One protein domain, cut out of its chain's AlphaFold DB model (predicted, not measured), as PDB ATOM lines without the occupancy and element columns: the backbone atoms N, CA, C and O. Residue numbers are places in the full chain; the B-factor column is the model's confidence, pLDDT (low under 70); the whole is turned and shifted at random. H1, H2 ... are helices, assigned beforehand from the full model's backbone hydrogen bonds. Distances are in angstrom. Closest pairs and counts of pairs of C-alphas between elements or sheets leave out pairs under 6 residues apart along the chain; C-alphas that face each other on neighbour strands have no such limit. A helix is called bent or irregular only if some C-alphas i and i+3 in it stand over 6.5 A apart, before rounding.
ATOM      1  N   LYS A   2     179.554 272.447 155.061       76.56
ATOM      2  CA  LYS A   2     180.745 273.123 154.483       76.56
ATOM      3  C   LYS A   2     181.813 273.546 155.507       76.56
ATOM      4  O   LYS A   2     182.969 273.179 155.362       76.56
ATOM      5  N   GLN A   3     181.417 274.273 156.555       78.19
ATOM      6  CA  GLN A   3     182.347 274.708 157.611       78.19
ATOM      7  C   GLN A   3     182.994 273.536 158.359       78.19
ATOM      8  O   GLN A   3     184.165 273.616 158.698       78.19
ATOM      9  N   GLU A   4     182.253 272.447 158.592       79.06
ATOM     10  CA  GLU A   4     182.799 271.247 159.242       79.06
ATOM     11  C   GLU A   4     183.767 270.501 158.324       79.06
ATOM     12  O   GLU A   4     184.843 270.114 158.757       79.06
ATOM     13  N   LEU A   5     183.433 270.361 157.038       79.00
ATOM     14  CA  LEU A   5     184.308 269.741 156.041       79.00
ATOM     15  C   LEU A   5     185.652 270.472 155.915       79.00
ATOM     16  O   LEU A   5     186.680 269.826 155.758       79.00
ATOM     17  N   GLY A   6     185.657 271.802 156.043       77.94
ATOM     18  CA  GLY A   6     186.884 272.602 156.022       77.94
ATOM     19  C   GLY A   6     187.827 272.367 157.210       77.94
ATOM     20  O   GLY A   6     188.997 272.724 157.114       77.94
ATOM     21  N   LYS A   7     187.353 271.765 158.312       80.62
ATOM     22  CA  LYS A   7     188.188 271.429 159.482       80.62
ATOM     23  C   LYS A   7     188.955 270.120 159.315       80.62
ATOM     24  O   LYS A   7     189.952 269.928 159.994       80.62
ATOM     25  N   TYR A   8     188.473 269.233 158.445       79.00
ATOM     26  CA  TYR A   8     189.004 267.884 158.263       79.00
ATOM     27  C   TYR A   8     189.451 267.716 156.816       79.00
ATOM     28  O   TYR A   8     188.768 267.093 155.993       79.00
ATOM     29  N   ALA A   9     190.597 268.316 156.493       70.31
ATOM     30  CA  ALA A   9     191.210 268.124 155.192       70.31
ATOM     31  C   ALA A   9     191.375 266.616 154.941       70.31
ATOM     32  O   ALA A   9     191.675 265.846 155.847       70.31
ATOM     33  N   TYR A  10     191.135 266.162 153.712       73.94
ATOM     34  CA  TYR A  10     191.315 264.751 153.333       73.94
ATOM     35  C   TYR A  10     190.399 263.709 153.988       73.94
ATOM     36  O   TYR A  10     190.616 262.519 153.763       73.94
ATOM     37  N   LEU A  11     189.332 264.112 154.694       77.06
ATOM     38  CA  LEU A  11     188.366 263.179 155.307       77.06
ATOM     39  C   LEU A  11     187.904 262.069 154.357       77.06
ATOM     40  O   LEU A  11     187.776 260.911 154.739       77.06
ATOM     41  N   LEU A  12     187.666 262.423 153.098       84.38
ATOM     42  CA  LEU A  12     187.173 261.483 152.104       84.38
ATOM     43  C   LEU A  12     188.275 260.751 151.334       84.38
ATOM     44  O   LEU A  12     187.994 260.000 150.403       84.38
ATOM     45  N   SER A  13     189.532 260.987 151.685       84.69
ATOM     46  CA  SER A  13     190.694 260.413 151.017       84.69
ATOM     47  C   SER A  13     191.355 259.284 151.796       84.69
ATOM     48  O   SER A  13     192.181 258.584 151.211       84.69
ATOM     49  N   VAL A  14     190.968 259.098 153.059       86.88
ATOM     50  CA  VAL A  14     191.463 258.064 153.973       86.88
ATOM     51  C   VAL A  14     190.339 257.061 154.264       86.88
ATOM     52  O   VAL A  14     189.180 257.465 154.362       86.88
ATOM     53  N   PRO A  15     190.631 255.758 154.405       89.38
ATOM     54  CA  PRO A  15     189.659 254.786 154.897       89.38
ATOM     55  C   PRO A  15     189.232 255.069 156.339       89.38
ATOM     56  O   PRO A  15     190.071 255.316 157.205       89.38
ATOM     57  N   ILE A  16     187.942 254.886 156.640       89.06
ATOM     58  CA  ILE A  16     187.376 255.092 157.989       89.06
ATOM     59  C   ILE A  16     188.201 254.375 159.068       89.06
ATOM     60  O   ILE A  16     188.501 254.944 160.114       89.06
ATOM     61  N   GLN A  17     188.610 253.135 158.793       87.06
ATOM     62  CA  GLN A  17     189.347 252.290 159.735       87.06
ATOM     63  C   GLN A  17     190.758 252.797 160.062       87.06
ATOM     64  O   GLN A  17     191.268 252.484 161.131       87.06
ATOM     65  N   GLN A  18     191.372 253.564 159.159       88.12
ATOM     66  CA  GLN A  18     192.729 254.098 159.316       88.12
ATOM     67  C   GLN A  18     192.722 255.540 159.825       88.12
ATOM     68  O   GLN A  18     193.758 256.073 160.193       88.12
ATOM     69  N   SER A  19     191.558 256.187 159.873       85.81
ATOM     70  CA  SER A  19     191.434 257.617 160.166       85.81
ATOM     71  C   SER A  19     192.041 258.075 161.492       85.81
ATOM     72  O   SER A  19     192.529 259.196 161.581       85.81
ATOM     73  N   ALA A  20     192.064 257.212 162.509       85.94
ATOM     74  CA  ALA A  20     192.666 257.522 163.806       85.94
ATOM     75  C   ALA A  20     194.202 257.650 163.752       85.94
ATOM     76  O   ALA A  20     194.801 258.207 164.666       85.94
ATOM     77  N   GLU A  21     194.837 257.149 162.691       87.06
ATOM     78  CA  GLU A  21     196.288 257.217 162.480       87.06
ATOM     79  C   GLU A  21     196.727 258.566 161.878       87.06
ATOM     80  O   GLU A  21     197.922 258.847 161.794       87.06
ATOM     81  N   TYR A  22     195.774 259.414 161.474       81.88
ATOM     82  CA  TYR A  22     196.022 260.687 160.799       81.88
ATOM     83  C   TYR A  22     195.715 261.871 161.714       81.88
ATOM     84  O   TYR A  22     194.748 261.847 162.474       81.88
ATOM     85  N   GLU A  23     196.532 262.924 161.600       81.00
ATOM     86  CA  GLU A  23     196.351 264.200 162.312       81.00
ATOM     87  C   GLU A  23     196.139 264.024 163.827       81.00
ATOM     88  O   GLU A  23     195.227 264.604 164.405       81.00
ATOM     89  N   GLU A  24     196.935 263.161 164.471       83.31
ATOM     90  CA  GLU A  24     196.805 262.854 165.910       83.31
ATOM     91  C   GLU A  24     195.398 262.346 166.304       83.31
ATOM     92  O   GLU A  24     194.941 262.500 167.436       83.31
ATOM     93  N   GLY A  25     194.692 261.725 165.352       81.12
ATOM     94  CA  GLY A  25     193.336 261.208 165.510       81.12
ATOM     95  C   GLY A  25     192.229 262.215 165.192       81.12
ATOM     96  O   GLY A  25     191.054 261.843 165.241       81.12
ATOM     97  N   LEU A  26     192.555 263.463 164.831       82.50
ATOM     98  CA  LEU A  26     191.566 264.491 164.489       82.50
ATOM     99  C   LEU A  26     190.709 264.101 163.281       82.50
ATOM    100  O   LEU A  26     189.504 264.358 163.273       82.50
ATOM    101  N   LEU A  27     191.290 263.406 162.303       83.12
ATOM    102  CA  LEU A  27     190.570 262.996 161.099       83.12
ATOM    103  C   LEU A  27     189.401 262.046 161.406       83.12
ATOM    104  O   LEU A  27     188.363 262.099 160.743       83.12
ATOM    105  N   ALA A  28     189.523 261.224 162.455       84.06
ATOM    106  CA  ALA A  28     188.457 260.327 162.889       84.06
ATOM    107  C   ALA A  28     187.188 261.094 163.308       84.06
ATOM    108  O   ALA A  28     186.070 260.636 163.050       84.06
ATOM    109  N   TYR A  29     187.335 262.296 163.884       83.12
ATOM    110  CA  TYR A  29     186.200 263.149 164.249       83.12
ATOM    111  C   TYR A  29     185.426 263.642 163.027       83.12
ATOM    112  O   TYR A  29     184.211 263.838 163.118       83.12
ATOM    113  N   GLY A  30     186.076 263.776 161.869       81.19
ATOM    114  CA  GLY A  30     185.411 264.166 160.628       81.19
ATOM    115  C   GLY A  30     184.322 263.182 160.189       81.19
ATOM    116  O   GLY A  30     183.320 263.598 159.605       81.19
ATOM    117  N   TYR A  31     184.411 261.899 160.568       85.69
ATOM    118  CA  TYR A  31     183.350 260.923 160.285       85.69
ATOM    119  C   TYR A  31     182.077 261.131 161.104       85.69
ATOM    120  O   TYR A  31     181.054 260.531 160.778       85.69
ATOM    121  N   SER A  32     182.070 262.036 162.086       87.62
ATOM    122  CA  SER A  32     180.817 262.525 162.673       87.62
ATOM    123  C   SER A  32     179.880 263.118 161.613       87.62
ATOM    124  O   SER A  32     178.669 262.953 161.723       87.62
ATOM    125  N   VAL A  33     180.418 263.713 160.537       89.12
ATOM    126  CA  VAL A  33     179.630 264.228 159.403       89.12
ATOM    127  C   VAL A  33     178.949 263.088 158.640       89.12
ATOM    128  O   VAL A  33     177.787 263.214 158.253       89.12
ATOM    129  N   LEU A  34     179.644 261.960 158.448       89.88
ATOM    130  CA  LEU A  34     179.061 260.758 157.850       89.88
ATOM    131  C   LEU A  34     178.000 260.143 158.770       89.88
ATOM    132  O   LEU A  34     176.930 259.766 158.303       89.88
ATOM    133  N   LEU A  35     178.272 260.057 160.073       91.12
ATOM    134  CA  LEU A  35     177.325 259.505 161.040       91.12
ATOM    135  C   LEU A  35     176.054 260.357 161.155       91.12
ATOM    136  O   LEU A  35     174.967 259.792 161.151       91.12
ATOM    137  N   ASP A  36     176.167 261.689 161.184       91.94
ATOM    138  CA  ASP A  36     175.016 262.606 161.141       91.94
ATOM    139  C   ASP A  36     174.212 262.424 159.847       91.94
ATOM    140  O   ASP A  36     172.985 262.334 159.882       91.94
ATOM    141  N   PHE A  37     174.886 262.288 158.700       92.81
ATOM    142  CA  PHE A  37     174.207 261.986 157.440       92.81
ATOM    143  C   PHE A  37     173.417 260.672 157.523       92.81
ATOM    144  O   PHE A  37     172.229 260.642 157.205       92.81
ATOM    145  N   VAL A  38     174.055 259.597 157.986       92.56
ATOM    146  CA  VAL A  38     173.441 258.267 158.082       92.56
ATOM    147  C   VAL A  38     172.296 258.245 159.103       92.56
ATOM    148  O   VAL A  38     171.266 257.634 158.834       92.56
ATOM    149  N   GLU A  39     172.419 258.953 160.227       94.31
ATOM    150  CA  GLU A  39     171.355 259.108 161.231       94.31
ATOM    151  C   GLU A  39     170.132 259.836 160.657       94.31
ATOM    152  O   GLU A  39     169.001 259.429 160.911       94.31
ATOM    153  N   ARG A  40     170.325 260.860 159.815       93.81
ATOM    154  CA  ARG A  40     169.207 261.547 159.143       93.81
ATOM    155  C   ARG A  40     168.485 260.651 158.142       93.81
ATOM    156  O   ARG A  40     167.265 260.729 158.039       93.81
ATOM    157  N   GLN A  41     169.222 259.810 157.416       91.94
ATOM    158  CA  GLN A  41     168.623 258.845 156.489       91.94
ATOM    159  C   GLN A  41     167.948 257.688 157.234       91.94
ATOM    160  O   GLN A  41     166.956 257.128 156.766       91.94
ATOM    161  N   ARG A  42     168.492 257.302 158.393       92.06
ATOM    162  CA  ARG A  42     168.043 256.151 159.182       92.06
ATOM    163  C   ARG A  42     168.028 256.491 160.676       92.06
ATOM    164  O   ARG A  42     168.938 256.080 161.399       92.06
ATOM    165  N   PRO A  43     166.978 257.179 161.155       94.44
ATOM    166  CA  PRO A  43     166.893 257.605 162.548       94.44
ATOM    167  C   PRO A  43     167.035 256.451 163.548       94.44
ATOM    168  O   PRO A  43     166.459 255.369 163.385       94.44
ATOM    169  N   GLY A  44     167.803 256.690 164.608       94.81
ATOM    170  CA  GLY A  44     168.103 255.760 165.690       94.81
ATOM    171  C   GLY A  44     169.245 254.783 165.404       94.81
ATOM    172  O   GLY A  44     169.497 253.904 166.235       94.81
ATOM    173  N   ILE A  45     169.934 254.885 164.264       93.75
ATOM    174  CA  ILE A  45     171.015 253.958 163.908       93.75
ATOM    175  C   ILE A  45     172.230 254.119 164.823       93.75
ATOM    176  O   ILE A  45     172.812 253.108 165.219       93.75
ATOM    177  N   VAL A  46     172.547 255.342 165.263       91.81
ATOM    178  CA  VAL A  46     173.619 255.579 166.244       91.81
ATOM    179  C   VAL A  46     173.271 254.925 167.580       91.81
ATOM    180  O   VAL A  46     174.079 254.188 168.144       91.81
ATOM    181  N   THR A  47     172.037 255.095 168.060       94.06
ATOM    182  CA  THR A  47     171.562 254.449 169.294       94.06
ATOM    183  C   THR A  47     171.631 252.924 169.200       94.06
ATOM    184  O   THR A  47     172.049 252.259 170.151       94.06
ATOM    185  N   LYS A  48     171.262 252.342 168.052       94.88
ATOM    186  CA  LYS A  48     171.380 250.895 167.816       94.88
ATOM    187  C   LYS A  48     172.840 250.434 167.797       94.88
ATOM    188  O   LYS A  48     173.139 249.420 168.424       94.88
ATOM    189  N   ALA A  49     173.738 251.190 167.165       92.88
ATOM    190  CA  ALA A  49     175.169 250.896 167.164       92.88
ATOM    191  C   ALA A  49     175.725 250.860 168.596       92.88
ATOM    192  O   ALA A  49     176.356 249.881 168.989       92.88
ATOM    193  N   LEU A  50     175.404 251.869 169.414       91.56
ATOM    194  CA  LEU A  50     175.806 251.925 170.823       91.56
ATOM    195  C   LEU A  50     175.202 250.782 171.649       91.56
ATOM    196  O   LEU A  50     175.883 250.193 172.484       91.56
ATOM    197  N   ASN A  51     173.943 250.416 171.401       93.19
ATOM    198  CA  ASN A  51     173.323 249.271 172.065       93.19
ATOM    199  C   ASN A  51     173.989 247.941 171.684       93.19
ATOM    200  O   ASN A  51     174.111 247.077 172.548       93.19
ATOM    201  N   SER A  52     174.472 247.794 170.446       90.81
ATOM    202  CA  SER A  52     175.200 246.592 170.011       90.81
ATOM    203  C   SER A  52     176.498 246.365 170.797       90.81
ATOM    204  O   SER A  52     176.946 245.228 170.935       90.81
ATOM    205  N   LEU A  53     177.076 247.432 171.364       90.62
ATOM    206  CA  LEU A  53     178.275 247.347 172.197       90.62
ATOM    207  C   LEU A  53     177.997 246.774 173.589       90.62
ATOM    208  O   LEU A  53     178.907 246.239 174.210       90.62
ATOM    209  N   LYS A  54     176.755 246.841 174.089       88.12
ATOM    210  CA  LYS A  54     176.410 246.329 175.429       88.12
ATOM    211  C   LYS A  54     176.591 244.817 175.540       88.12
ATOM    212  O   LYS A  54     176.864 244.307 176.619       88.12
ATOM    213  N   THR A  55     176.420 244.115 174.426       81.81
ATOM    214  CA  THR A  55     176.577 242.659 174.315       81.81
ATOM    215  C   THR A  55     177.921 242.261 173.707       81.81
ATOM    216  O   THR A  55     178.182 241.075 173.521       81.81
ATOM    217  N   PHE A  56     178.763 243.233 173.353       83.81
ATOM    218  CA  PHE A  56     180.056 242.993 172.729       83.81
ATOM    219  C   PHE A  56     181.118 242.700 173.797       83.81
ATOM    220  O   PHE A  56     181.322 243.487 174.719       83.81
ATOM    221  N   VAL A  57     181.821 241.573 173.654       78.38
ATOM    222  CA  VAL A  57     182.906 241.164 174.557       78.38
ATOM    223  C   VAL A  57     184.228 241.165 173.777       78.38
ATOM    224  O   VAL A  57     184.427 240.294 172.926       78.38
ATOM    225  N   PRO A  58     185.140 242.121 174.030       72.50
ATOM    226  CA  PRO A  58     186.453 242.129 173.396       72.50
ATOM    227  C   PRO A  58     187.330 240.977 173.917       72.50
ATOM    228  O   PRO A  58     187.297 240.638 175.099       72.50
ATOM    229  N   GLY A  59     188.147 240.379 173.047       65.56
ATOM    230  CA  GLY A  59     189.022 239.257 173.404       65.56
ATOM    231  C   GLY A  59     189.872 238.753 172.235       65.56
ATOM    232  O   GLY A  59     189.710 239.210 171.110       65.56
ATOM    233  N   LYS A  60     190.769 237.787 172.492       57.25
ATOM    234  CA  LYS A  60     191.822 237.329 171.550       57.25
ATOM    235  C   LYS A  60     191.336 236.842 170.171       57.25
ATOM    236  O   LYS A  60     192.149 236.773 169.258       57.25
ATOM    237  N   ALA A  61     190.053 236.506 170.024       61.22
ATOM    238  CA  ALA A  61     189.436 236.077 168.764       61.22
ATOM    239  C   ALA A  61     188.304 237.009 168.282       61.22
ATOM    240  O   ALA A  61     187.719 236.765 167.228       61.22
ATOM    241  N   ALA A  62     187.969 238.053 169.048       61.91
ATOM    242  CA  ALA A  62     186.908 238.994 168.707       61.91
ATOM    243  C   ALA A  62     187.491 240.205 167.952       61.91
ATOM    244  O   ALA A  62     188.589 240.656 168.288       61.91
ATOM    245  N   PRO A  63     186.780 240.753 166.946       77.31
ATOM    246  CA  PRO A  63     187.198 241.980 166.268       77.31
ATOM    247  C   PRO A  63     187.329 243.129 167.276       77.31
ATOM    248  O   PRO A  63     186.679 243.108 168.313       77.31
ATOM    249  N   SER A  64     188.149 244.146 166.998       86.94
ATOM    250  CA  SER A  64     188.208 245.346 167.848       86.94
ATOM    251  C   SER A  64     186.842 246.049 167.916       86.94
ATOM    252  O   SER A  64     186.008 245.877 167.027       86.94
ATOM    253  N   VAL A  65     186.618 246.898 168.930       88.00
ATOM    254  CA  VAL A  65     185.396 247.729 169.018       88.00
ATOM    255  C   VAL A  65     185.175 248.517 167.721       88.00
ATOM    256  O   VAL A  65     184.064 248.548 167.199       88.00
ATOM    257  N   GLY A  66     186.243 249.096 167.161       87.06
ATOM    258  CA  GLY A  66     186.185 249.810 165.884       87.06
ATOM    259  C   GLY A  66     185.770 248.911 164.719       87.06
ATOM    260  O   GLY A  66     184.900 249.288 163.937       87.06
ATOM    261  N   ALA A  67     186.319 247.698 164.623       88.31
ATOM    262  CA  ALA A  67     185.937 246.740 163.588       88.31
ATOM    263  C   ALA A  67     184.482 246.255 163.740       88.31
ATOM    264  O   ALA A  67     183.783 246.107 162.737       88.31
ATOM    265  N   HIS A  68     184.002 246.068 164.974       90.44
ATOM    266  CA  HIS A  68     182.600 245.750 165.261       90.44
ATOM    267  C   HIS A  68     181.660 246.881 164.827       90.44
ATOM    268  O   HIS A  68     180.703 246.636 164.095       90.44
ATOM    269  N   LEU A  69     181.957 248.127 165.208       90.81
ATOM    270  CA  LEU A  69     181.156 249.291 164.814       90.81
ATOM    271  C   LEU A  69     181.193 249.536 163.304       90.81
ATOM    272  O   LEU A  69     180.165 249.838 162.707       90.81
ATOM    273  N   TYR A  70     182.348 249.360 162.666       90.94
ATOM    274  CA  TYR A  70     182.457 249.471 161.215       90.94
ATOM    275  C   TYR A  70     181.602 248.417 160.507       90.94
ATOM    276  O   TYR A  70     180.838 248.747 159.602       90.94
ATOM    277  N   LYS A  71     181.653 247.159 160.966       91.75
ATOM    278  CA  LYS A  71     180.779 246.092 160.465       91.75
ATOM    279  C   LYS A  71     179.301 246.435 160.664       91.75
ATOM    280  O   LYS A  71     178.519 246.260 159.738       91.75
ATOM    281  N   PHE A  72     178.934 246.978 161.825       93.38
ATOM    282  CA  PHE A  72     177.575 247.448 162.083       93.38
ATOM    283  C   PHE A  72     177.144 248.525 161.072       93.38
ATOM    284  O   PHE A  72     176.044 248.453 160.531       93.38
ATOM    285  N   LEU A  73     178.001 249.503 160.766       92.31
ATOM    286  CA  LEU A  73     177.685 250.527 159.766       92.31
ATOM    287  C   LEU A  73     177.493 249.925 158.366       92.31
ATOM    288  O   LEU A  73     176.570 250.312 157.648       92.31
ATOM    289  N   ILE A  74     178.323 248.956 157.977       93.62
ATOM    290  CA  ILE A  74     178.173 248.265 156.691       93.62
ATOM    291  C   ILE A  74     176.834 247.534 156.628       93.62
ATOM    292  O   ILE A  74     176.061 247.763 155.698       93.62
ATOM    293  N   ASP A  75     176.576 246.674 157.609       93.44
ATOM    294  CA  ASP A  75     175.482 245.711 157.553       93.44
ATOM    295  C   ASP A  75     174.147 246.381 157.920       93.44
ATOM    296  O   ASP A  75     173.199 246.394 157.134       93.44
ATOM    297  N   GLU A  76     174.083 247.010 159.094       93.06
ATOM    298  CA  GLU A  76     172.843 247.568 159.639       93.06
ATOM    299  C   GLU A  76     172.548 248.949 159.079       93.06
ATOM    300  O   GLU A  76     171.403 249.227 158.716       93.06
ATOM    301  N   ALA A  77     173.558 249.818 158.958       90.50
ATOM    302  CA  ALA A  77     173.364 251.157 158.401       90.50
ATOM    303  C   ALA A  77     173.342 251.176 156.862       90.50
ATOM    304  O   ALA A  77     172.911 252.174 156.283       90.50
ATOM    305  N   ARG A  78     173.667 250.049 156.202       93.69
ATOM    306  CA  ARG A  78     173.744 249.905 154.733       93.69
ATOM    307  C   ARG A  78     174.682 250.942 154.117       93.69
ATOM    308  O   ARG A  78     174.361 251.572 153.111       93.69
ATOM    309  N   LEU A  79     175.842 251.140 154.747       92.31
ATOM    310  CA  LEU A  79     176.753 252.234 154.412       92.31
ATOM    311  C   LEU A  79     177.160 252.247 152.932       92.31
ATOM    312  O   LEU A  79     177.176 253.318 152.338       92.31
ATOM    313  N   ALA A  80     177.403 251.084 152.320       93.38
ATOM    314  CA  ALA A  80     177.752 250.979 150.898       93.38
ATOM    315  C   ALA A  80     176.700 251.616 149.968       93.38
ATOM    316  O   ALA A  80     177.036 252.224 148.955       93.38
ATOM    317  N   GLU A  81     175.422 251.526 150.332       93.88
ATOM    318  CA  GLU A  81     174.320 252.081 149.545       93.88
ATOM    319  C   GLU A  81     174.103 253.573 149.804       93.88
ATOM    320  O   GLU A  81     173.690 254.310 148.915       93.88
ATOM    321  N   GLN A  82     174.382 254.024 151.028       93.94
ATOM    322  CA  GLN A  82     174.235 255.424 151.433       93.94
ATOM    323  C   GLN A  82     175.423 256.285 150.994       93.94
ATOM    324  O   GLN A  82     175.286 257.494 150.803       93.94
ATOM    325  N   TYR A  83     176.594 255.668 150.830       95.00
ATOM    326  CA  TYR A  83     177.842 256.357 150.533       95.00
ATOM    327  C   TYR A  83     177.791 257.202 149.246       95.00
ATOM    328  O   TYR A  83     178.200 258.363 149.300       95.00
ATOM    329  N   PRO A  84     177.210 256.726 148.125       96.31
ATOM    330  CA  PRO A  84     176.864 257.570 146.986       96.31
ATOM    331  C   PRO A  84     176.209 258.916 147.323       96.31
ATOM    332  O   PRO A  84     176.707 259.964 146.912       96.31
ATOM    333  N   GLU A  85     175.100 258.912 148.060       95.94
ATOM    334  CA  GLU A  85     174.354 260.135 148.377       95.94
ATOM    335  C   GLU A  85     175.096 261.008 149.396       95.94
ATOM    336  O   GLU A  85     175.000 262.239 149.363       95.94
ATOM    337  N   PHE A  86     175.902 260.392 150.263       94.19
ATOM    338  CA  PHE A  86     176.822 261.123 151.125       94.19
ATOM    339  C   PHE A  86     177.864 261.895 150.302       94.19
ATOM    340  O   PHE A  86     178.015 263.103 150.492       94.19
ATOM    341  N   VAL A  87     178.518 261.246 149.329       94.00
ATOM    342  CA  VAL A  87     179.490 261.899 148.432       94.00
ATOM    343  C   VAL A  87     178.841 263.044 147.660       94.00
ATOM    344  O   VAL A  87     179.414 264.129 147.584       94.00
ATOM    345  N   LYS A  88     177.622 262.850 147.145       94.94
ATOM    346  CA  LYS A  88     176.840 263.906 146.485       94.94
ATOM    347  C   LYS A  88     176.592 265.104 147.405       94.94
ATOM    348  O   LYS A  88     176.772 266.249 146.994       94.94
ATOM    349  N   SER A  89     176.205 264.846 148.654       92.44
ATOM    350  CA  SER A  89     175.955 265.891 149.653       92.44
ATOM    351  C   SER A  89     177.222 266.683 149.970       92.44
ATOM    352  O   SER A  89     177.179 267.911 150.050       92.44
ATOM    353  N   VAL A  90     178.365 265.997 150.090       89.62
ATOM    354  CA  VAL A  90     179.664 266.651 150.285       89.62
ATOM    355  C   VAL A  90     180.068 267.456 149.053       89.62
ATOM    356  O   VAL A  90     180.456 268.611 149.204       89.62
ATOM    357  N   LEU A  91     179.920 266.903 147.846       90.44
ATOM    358  CA  LEU A  91     180.224 267.594 146.591       90.44
ATOM    359  C   LEU A  91     179.482 268.938 146.501       90.44
ATOM    360  O   LEU A  91     180.105 269.974 146.272       90.44
ATOM    361  N   LEU A  92     178.172 268.932 146.766       90.62
ATOM    362  CA  LEU A  92     177.342 270.142 146.775       90.62
ATOM    363  C   LEU A  92     177.740 271.140 147.874       90.62
ATOM    364  O   LEU A  92     177.593 272.345 147.690       90.62
ATOM    365  N   ALA A  93     178.228 270.657 149.018       86.81
ATOM    366  CA  ALA A  93     178.627 271.510 150.133       86.81
ATOM    367  C   ALA A  93     180.042 272.097 149.982       86.81
ATOM    368  O   ALA A  93     180.302 273.177 150.513       86.81
ATOM    369  N   ALA A  94     180.958 271.384 149.322       80.69
ATOM    370  CA  ALA A  94     182.381 271.720 149.260       80.69
ATOM    371  C   ALA A  94     182.746 272.626 148.072       80.69
ATOM    372  O   ALA A  94     183.624 273.478 148.189       80.69
ATOM    373  N   VAL A  95     182.059 272.489 146.937       79.94
ATOM    374  CA  VAL A  95     182.306 273.298 145.732       79.94
ATOM    375  C   VAL A  95     182.080 274.802 145.999       79.94
ATOM    376  O   VAL A  95     181.217 275.171 146.805       79.94
TER     377      VAL A  95
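This is residues 2 to 95 of the 247 residues of an uncharacterized protein of Candidatus Rokubacteria bacterium (UniProt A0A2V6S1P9). H3 and H4 follow each other nearly end to end as one long crosspiece, with H2 folded back along H3 at one end and H5 turning away from H4 at the other. H6 crosses H5, and the long H7 crosses H4 and reaches short H1, which brings the last printed residues near the first. The printed part has 94 residues with seven named helices, H1 to H7 in order along the chain, and no named strand; the class is all helix. It is compact, with a radius of gyration of the C-alphas of 14.0 A, and spans 44 by 30 by 18 A.

Start at H1, residues 2 to 5, and look to H7, residues 79 to 94: they touch, by residues 90 to 94 alone of H7, and the closest C-alphas are those of Lys 2 and Ala 93, 5.1 A apart. Next come H2, residues 16 to 21, and H3, residues 23 to 30, a hairpin that touches at a shallow tilt of 30 degrees, opposite ways, closest at the C-alphas of Ser 19 and Ala 28, 4.9 A apart. H3 and H4, residues 32 to 41, meet only through their link. H4 touches H7, by residues 79 to 86 alone of H7, at a steep tilt of 66 degrees, opposite ways; their closest C-alphas, of Phe 37 and Phe 86, are 6.9 A apart. H4 also touches H5, residues 45 to 53, with the C-alphas of Glu 39 and Ile 45 closest at 5.8 A. H5 touches H6, residues 65 to 75, at a steep tilt of 45 degrees, opposite ways, closest at the C-alphas of Ala 49 and Phe 72, 6.6 A apart. H2 and H6 only just touch, with 3 pairs of C-alphas within 8 A, the closest those of Gln 17 and Gly 66 at 7.3 A. H3 and H7 are apart. In H4, H5 and H6 every O i to N i+4 pair is within hydrogen-bond range; in H7 10 of 12 are, in H2 0 of 2 with 2 of 3 O i to N i+3 pairs, in H3 0 of 4 with 4 of 5, and H1 is too short for an i+4 pair.

Find C-alpha 2 at (180.745, 273.123, 154.483), where H1 begins. H4 is 14.2 A from first to last C-alpha, H5 12.8 A and H6 15.3 A. H2 and H3 are irregular: C-alphas 17 and 20 are 7.4 A apart, and C-alphas 24 and 27 are 7.9 A apart. H7, 20.9 A long, is only just irregular, with C-alphas 81 and 84 6.6 A apart, and has a kink of 26 degrees near residue 86; it ends at C-alpha 94, (182.381, 271.720, 149.260).

Look for the two C-alphas farthest apart, those of Lys 60 and Val 95, at 45.3 A. The printed part has no cut. The link from H5 to H6, 11 residues, is long, and within it residues 59 to 62 have pLDDT under 70; the mean of the printed part is 86.6.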